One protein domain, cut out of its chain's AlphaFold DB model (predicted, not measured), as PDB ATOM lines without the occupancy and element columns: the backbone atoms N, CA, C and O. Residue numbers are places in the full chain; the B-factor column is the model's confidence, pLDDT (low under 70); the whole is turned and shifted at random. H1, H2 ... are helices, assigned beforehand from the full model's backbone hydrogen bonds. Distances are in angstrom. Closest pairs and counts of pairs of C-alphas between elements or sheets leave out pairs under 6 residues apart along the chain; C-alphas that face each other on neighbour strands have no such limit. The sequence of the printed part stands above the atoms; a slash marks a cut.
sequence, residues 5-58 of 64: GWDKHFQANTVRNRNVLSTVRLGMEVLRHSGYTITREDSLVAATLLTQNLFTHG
ATOM      1  N   GLY A   5     156.696 211.600 204.205       49.41
ATOM      2  CA  GLY A   5     157.311 212.913 204.491       49.41
ATOM      3  C   GLY A   5     157.796 213.683 203.251       49.41
ATOM      4  O   GLY A   5     158.708 214.506 203.340       49.41
ATOM      5  N   TRP A   6     157.230 213.390 202.075       51.78
ATOM      6  CA  TRP A   6     157.574 214.042 200.804       51.78
ATOM      7  C   TRP A   6     157.322 215.556 200.846       51.78
ATOM      8  O   TRP A   6     158.009 216.328 200.181       51.78
ATOM      9  N   ASP A   7     156.395 215.985 201.699       53.09
ATOM     10  CA  ASP A   7     156.092 217.372 202.038       53.09
ATOM     11  C   ASP A   7     157.291 218.134 202.630       53.09
ATOM     12  O   ASP A   7     157.405 219.342 202.422       53.09
ATOM     13  N   LYS A   8     158.234 217.454 203.299       53.78
ATOM     14  CA  LYS A   8     159.438 218.091 203.864       53.78
ATOM     15  C   LYS A   8     160.531 218.374 202.838       53.78
ATOM     16  O   LYS A   8     161.319 219.295 203.040       53.78
ATOM     17  N   HIS A   9     160.587 217.606 201.754       55.28
ATOM     18  CA  HIS A   9     161.634 217.734 200.735       55.28
ATOM     19  C   HIS A   9     161.182 218.521 199.503       55.28
ATOM     20  O   HIS A   9     162.017 218.938 198.702       55.28
ATOM     21  N   PHE A  10     159.878 218.792 199.382       53.19
ATOM     22  CA  PHE A  10     159.295 219.517 198.260       53.19
ATOM     23  C   PHE A  10     158.849 220.942 198.609       53.19
ATOM     24  O   PHE A  10     157.715 221.346 198.365       53.19
ATOM     25  N   GLN A  11     159.771 221.762 199.127       54.75
ATOM     26  CA  GLN A  11     159.583 223.219 199.179       54.75
ATOM     27  C   GLN A  11     159.860 223.864 197.810       54.75
ATOM     28  O   GLN A  11     160.763 224.685 197.658       54.75
ATOM     29  N   ALA A  12     159.084 223.508 196.788       53.38
ATOM     30  CA  ALA A  12     159.211 224.123 195.463       53.38
ATOM     31  C   ALA A  12     158.797 225.610 195.448       53.38
ATOM     32  O   ALA A  12     159.215 226.356 194.571       53.38
ATOM     33  N   ASN A  13     158.025 226.069 196.441       46.00
ATOM     34  CA  ASN A  13     157.352 227.372 196.386       46.00
ATOM     35  C   ASN A  13     157.908 228.448 197.342       46.00
ATOM     36  O   ASN A  13     157.352 229.543 197.396       46.00
ATOM     37  N   THR A  14     158.998 228.193 198.078       50.62
ATOM     38  CA  THR A  14     159.532 229.169 199.061       50.62
ATOM     39  C   THR A  14     160.785 229.911 198.577       50.62
ATOM     40  O   THR A  14     161.187 230.908 199.176       50.62
ATOM     41  N   VAL A  15     161.408 229.489 197.471       52.34
ATOM     42  CA  VAL A  15     162.650 230.100 196.967       52.34
ATOM     43  C   VAL A  15     162.347 231.016 195.782       52.34
ATOM     44  O   VAL A  15     162.281 230.575 194.643       52.34
ATOM     45  N   ARG A  16     162.197 232.319 196.044       53.69
ATOM     46  CA  ARG A  16     161.916 233.344 195.014       53.69
ATOM     47  C   ARG A  16     163.085 233.610 194.044       53.69
ATOM     48  O   ARG A  16     162.861 234.193 192.993       53.69
ATOM     49  N   ASN A  17     164.309 233.182 194.385       55.47
ATOM     50  CA  ASN A  17     165.558 233.563 193.695       55.47
ATOM     51  C   ASN A  17     166.381 232.383 193.128       55.47
ATOM     52  O   ASN A  17     167.557 232.552 192.810       55.47
ATOM     53  N   ARG A  18     165.818 231.173 193.014       53.88
ATOM     54  CA  ARG A  18     166.464 230.053 192.303       53.88
ATOM     55  C   ARG A  18     165.470 229.444 191.328       53.88
ATOM     56  O   ARG A  18     164.299 229.323 191.665       53.88
ATOM     57  N   ASN A  19     165.948 229.045 190.149       56.97
ATOM     58  CA  ASN A  19     165.135 228.302 189.189       56.97
ATOM     59  C   ASN A  19     164.612 227.032 189.862       56.97
ATOM     60  O   ASN A  19     165.369 226.092 190.110       56.97
ATOM     61  N   VAL A  20     163.321 227.037 190.182       56.41
ATOM     62  CA  VAL A  20     162.622 225.864 190.688       56.41
ATOM     63  C   VAL A  20     162.622 224.830 189.567       56.41
ATOM     64  O   VAL A  20     162.369 225.154 188.405       56.41
ATOM     65  N   LEU A  21     162.966 223.587 189.899       60.94
ATOM     66  CA  LEU A  21     162.904 222.486 188.945       60.94
ATOM     67  C   LEU A  21     161.463 222.375 188.435       60.94
ATOM     68  O   LEU A  21     160.534 222.237 189.229       60.94
ATOM     69  N   SER A  22     161.275 222.427 187.114       71.38
ATOM     70  CA  SER A  22     159.981 222.084 186.521       71.38
ATOM     71  C   SER A  22     159.578 220.671 186.948       71.38
ATOM     72  O   SER A  22     160.449 219.843 187.213       71.38
ATOM     73  N   THR A  23     158.282 220.353 186.963       69.12
ATOM     74  CA  THR A  23     157.779 219.013 187.332       69.12
ATOM     75  C   THR A  23     158.503 217.889 186.583       69.12
ATOM     76  O   THR A  23     158.838 216.861 187.167       69.12
ATOM     77  N   VAL A  24     158.824 218.115 185.305       71.31
ATOM     78  CA  VAL A  24     159.598 217.178 184.477       71.31
ATOM     79  C   VAL A  24     161.031 217.032 184.986       71.31
ATOM     80  O   VAL A  24     161.523 215.917 185.152       71.31
ATOM     81  N   ARG A  25     161.719 218.148 185.249       76.75
ATOM     82  CA  ARG A  25     163.117 218.119 185.686       76.75
ATOM     83  C   ARG A  25     163.256 217.563 187.098       76.75
ATOM     84  O   ARG A  25     164.202 216.836 187.366       76.75
ATOM     85  N   LEU A  26     162.281 217.844 187.953       79.69
ATOM     86  CA  LEU A  26     162.134 217.195 189.240       79.69
ATOM     87  C   LEU A  26     162.011 215.679 189.083       79.69
ATOM     88  O   LEU A  26     162.769 214.950 189.709       79.69
ATOM     89  N   GLY A  27     161.062 215.202 188.271       78.69
ATOM     90  CA  GLY A  27     160.848 213.765 188.097       78.69
ATOM     91  C   GLY A  27     162.130 213.054 187.665       78.69
ATOM     92  O   GLY A  27     162.486 212.017 188.218       78.69
ATOM     93  N   MET A  28     162.883 213.672 186.752       81.69
ATOM     94  CA  MET A  28     164.194 213.179 186.326       81.69
ATOM     95  C   MET A  28     165.236 213.175 187.449       81.69
ATOM     96  O   MET A  28     166.033 212.245 187.522       81.69
ATOM     97  N   GLU A  29     165.249 214.188 188.315       82.06
ATOM     98  CA  GLU A  29     166.165 214.260 189.458       82.06
ATOM     99  C   GLU A  29     165.858 213.165 190.488       82.06
ATOM    100  O   GLU A  29     166.763 212.469 190.939       82.06
ATOM    101  N   VAL A  30     164.576 212.943 190.795       81.94
ATOM    102  CA  VAL A  30     164.138 211.886 191.720       81.94
ATOM    103  C   VAL A  30     164.515 210.505 191.183       81.94
ATOM    104  O   VAL A  30     165.032 209.689 191.937       81.94
ATOM    105  N   LEU A  31     164.336 210.258 189.880       81.88
ATOM    106  CA  LEU A  31     164.724 208.993 189.239       81.88
ATOM    107  C   LEU A  31     166.240 208.738 189.253       81.88
ATOM    108  O   LEU A  31     166.668 207.589 189.198       81.88
ATOM    109  N   ARG A  32     167.058 209.795 189.284       81.81
ATOM    110  CA  ARG A  32     168.529 209.704 189.280       81.81
ATOM    111  C   ARG A  32     169.131 209.608 190.678       81.81
ATOM    112  O   ARG A  32     170.294 209.234 190.810       81.81
ATOM    113  N   HIS A  33     168.378 209.975 191.705       83.00
ATOM    114  CA  HIS A  33     168.890 210.087 193.059       83.00
ATOM    115  C   HIS A  33     168.826 208.736 193.785       83.00
ATOM    116  O   HIS A  33     167.751 208.211 194.062       83.00
ATOM    117  N   SER A  34     169.988 208.199 194.169       80.62
ATOM    118  CA  SER A  34     170.122 206.873 194.799       80.62
ATOM    119  C   SER A  34     169.415 206.726 196.151       80.62
ATOM    120  O   SER A  34     169.179 205.611 196.604       80.62
ATOM    121  N   GLY A  35     169.062 207.841 196.797       84.50
ATOM    122  CA  GLY A  35     168.268 207.858 198.030       84.50
ATOM    123  C   GLY A  35     166.768 207.606 197.834       84.50
ATOM    124  O   GLY A  35     166.055 207.495 198.828       84.50
ATOM    125  N   TYR A  36     166.281 207.525 196.592       80.25
ATOM    126  CA  TYR A  36     164.892 207.186 196.287       80.25
ATOM    127  C   TYR A  36     164.834 205.878 195.502       80.25
ATOM    128  O   TYR A  36     165.194 205.812 194.330       80.25
ATOM    129  N   THR A  37     164.340 204.827 196.148       85.31
ATOM    130  CA  THR A  37     164.086 203.554 195.474       85.31
ATOM    131  C   THR A  37     162.740 203.633 194.769       85.31
ATOM    132  O   THR A  37     161.701 203.469 195.404       85.31
ATOM    133  N   ILE A  38     162.756 203.899 193.463       83.69
ATOM    134  CA  ILE A  38     161.558 203.824 192.619       83.69
ATOM    135  C   ILE A  38     161.542 202.466 191.933       83.69
ATOM    136  O   ILE A  38     162.424 202.148 191.134       83.69
ATOM    137  N   THR A  39     160.529 201.660 192.235       87.50
ATOM    138  CA  THR A  39     160.334 200.381 191.558       87.50
ATOM    139  C   THR A  39     159.580 200.567 190.239       87.50
ATOM    140  O   THR A  39     158.956 201.599 189.957       87.50
ATOM    141  N   ARG A  40     159.606 199.527 189.399       85.12
ATOM    142  CA  ARG A  40     158.808 199.496 188.169       85.12
ATOM    143  C   ARG A  40     157.308 199.604 188.464       85.12
ATOM    144  O   ARG A  40     156.592 200.250 187.705       85.12
ATOM    145  N   GLU A  41     156.842 199.000 189.554       91.06
ATOM    146  CA  GLU A  41     155.435 199.047 189.967       91.06
ATOM    147  C   GLU A  41     155.015 200.461 190.376       91.06
ATOM    148  O   GLU A  41     153.983 200.943 189.907       91.06
ATOM    149  N   ASP A  42     155.856 201.171 191.133       86.31
ATOM    150  CA  ASP A  42     155.608 202.572 191.501       86.31
ATOM    151  C   ASP A  42     155.434 203.456 190.260       86.31
ATOM    152  O   ASP A  42     154.543 204.305 190.204       86.31
ATOM    153  N   SER A  43     156.244 203.212 189.227       83.62
ATOM    154  CA  SER A  43     156.164 203.938 187.955       83.62
ATOM    155  C   SER A  43     154.845 203.677 187.219       83.62
ATOM    156  O   SER A  43     154.249 204.605 186.670       83.62
ATOM    157  N   LEU A  44     154.354 202.432 187.225       90.00
ATOM    158  CA  LEU A  44     153.079 202.064 186.596       90.00
ATOM    159  C   LEU A  44     151.883 202.681 187.330       90.00
ATOM    160  O   LEU A  44     150.959 203.204 186.697       90.00
ATOM    161  N   VAL A  45     151.915 202.671 188.663       89.94
ATOM    162  CA  VAL A  45     150.889 203.310 189.495       89.94
ATOM    163  C   VAL A  45     150.887 204.820 189.264       89.94
ATOM    164  O   VAL A  45     149.830 205.402 189.021       89.94
ATOM    165  N   ALA A  46     152.060 205.456 189.257       85.19
ATOM    166  CA  ALA A  46     152.189 206.886 189.001       85.19
ATOM    167  C   ALA A  46     151.677 207.277 187.605       85.19
ATOM    168  O   ALA A  46     150.927 208.246 187.482       85.19
ATOM    169  N   ALA A  47     152.008 206.507 186.564       84.75
ATOM    170  CA  ALA A  47     151.507 206.733 185.206       84.75
ATOM    171  C   ALA A  47     149.977 206.613 185.125       84.75
ATOM    172  O   ALA A  47     149.318 207.430 184.477       84.75
ATOM    173  N   THR A  48     149.399 205.636 185.825       89.31
ATOM    174  CA  THR A  48     147.944 205.444 185.896       89.31
ATOM    175  C   THR A  48     147.265 206.633 186.577       89.31
ATOM    176  O   THR A  48     146.306 207.185 186.040       89.31
ATOM    177  N   LEU A  49     147.794 207.086 187.717       86.62
ATOM    178  CA  LEU A  49     147.276 208.247 188.448       86.62
ATOM    179  C   LEU A  49     147.420 209.549 187.655       86.62
ATOM    180  O   LEU A  49     146.516 210.385 187.677       86.62
ATOM    181  N   LEU A  50     148.531 209.734 186.939       83.50
ATOM    182  CA  LEU A  50     148.722 210.879 186.049       83.50
ATOM    183  C   LEU A  50     147.679 210.868 184.930       83.50
ATOM    184  O   LEU A  50     147.032 211.879 184.687       83.50
ATOM    185  N   THR A  51     147.478 209.713 184.298       82.94
ATOM    186  CA  THR A  51     146.508 209.537 183.214       82.94
ATOM    187  C   THR A  51     145.090 209.833 183.695       82.94
ATOM    188  O   THR A  51     144.385 210.618 183.070       82.94
ATOM    189  N   GLN A  52     144.686 209.296 184.849       83.31
ATOM    190  CA  GLN A  52     143.391 209.605 185.466       83.31
ATOM    191  C   GLN A  52     143.241 211.101 185.761       83.31
ATOM    192  O   GLN A  52     142.210 211.685 185.443       83.31
ATOM    193  N   ASN A  53     144.272 211.750 186.308       81.88
ATOM    194  CA  ASN A  53     144.234 213.190 186.556       81.88
ATOM    195  C   ASN A  53     144.138 214.007 185.264       81.88
ATOM    196  O   ASN A  53     143.406 214.994 185.243       81.88
ATOM    197  N   LEU A  54     144.829 213.602 184.198       80.38
ATOM    198  CA  LEU A  54     144.734 214.233 182.882       80.38
ATOM    199  C   LEU A  54     143.359 214.024 182.246       80.38
ATOM    200  O   LEU A  54     142.849 214.940 181.619       80.38
ATOM    201  N   PHE A  55     142.713 212.876 182.427       80.88
ATOM    202  CA  PHE A  55     141.346 212.691 181.940       80.88
ATOM    203  C   PHE A  55     140.335 213.530 182.724       80.88
ATOM    204  O   PHE A  55     139.500 214.204 182.126       80.88
ATOM    205  N   THR A  56     140.444 213.547 184.051       82.19
ATOM    206  CA  THR A  56     139.515 214.282 184.919       82.19
ATOM    207  C   THR A  56     139.681 215.798 184.802       82.19
ATOM    208  O   THR A  56     138.691 216.522 184.767       82.19
ATOM    209  N   HIS A  57     140.920 216.293 184.714       74.69
ATOM    210  CA  HIS A  57     141.219 217.730 184.739       74.69
ATOM    211  C   HIS A  57     141.713 218.275 183.394       74.69
ATOM    212  O   HIS A  57     141.542 219.454 183.113       74.69
ATOM    213  N   GLY A  58     142.299 217.452 182.525       62.03
ATOM    214  CA  GLY A  58     142.743 217.870 181.190       62.03
ATOM    215  C   GLY A  58     141.590 218.113 180.214       62.03
ATOM    216  O   GLY A  58     141.752 218.904 179.290       62.03
TER     217      GLY A  58
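AT A GLANCE: This is residues 5 to 58 of the 64 residues of the protein "IS4 family transposase" of Acinetobacter radioresistens (UniProt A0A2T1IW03). Two helices, H2 and the longer H3, stand well separated and run opposite ways, bridged at one end by the link between them as an open, uneven U; the short H1 and a looping stretch, residues 10 to 22, lie off the H2 side. The printed part has 54 residues, with three named helices in the order H1, H2, H3 and no named strand: all helix. It is loose, with a radius of gyration of the C-alphas of 13.3 A and spans of 34 by 30 by 20 A.

HOW THE PARTS SIT: H1, residues 6 to 9, is apart from H2, residues 23 to 32. H3, residues 40 to 58, is apart from both and stands free. In H2 and H3 every O i to N i+4 pair is within hydrogen-bond range; H1 is too short for such a pair.

IN THESE COORDINATES: H1 begins at C-alpha 6 (157.574, 214.042, 200.804). H2 is 14.4 A long. H3, 25.4 A long, ends at C-alpha 58 (142.743, 217.870, 181.190).

THE WHOLE: The C-alphas farthest apart, of Asn 17 and Glu 41, are 36.2 A apart. The printed part has no cut. The link H1 to H2 is long. Residues 5 to 21, 23 and 58 have pLDDT under 70.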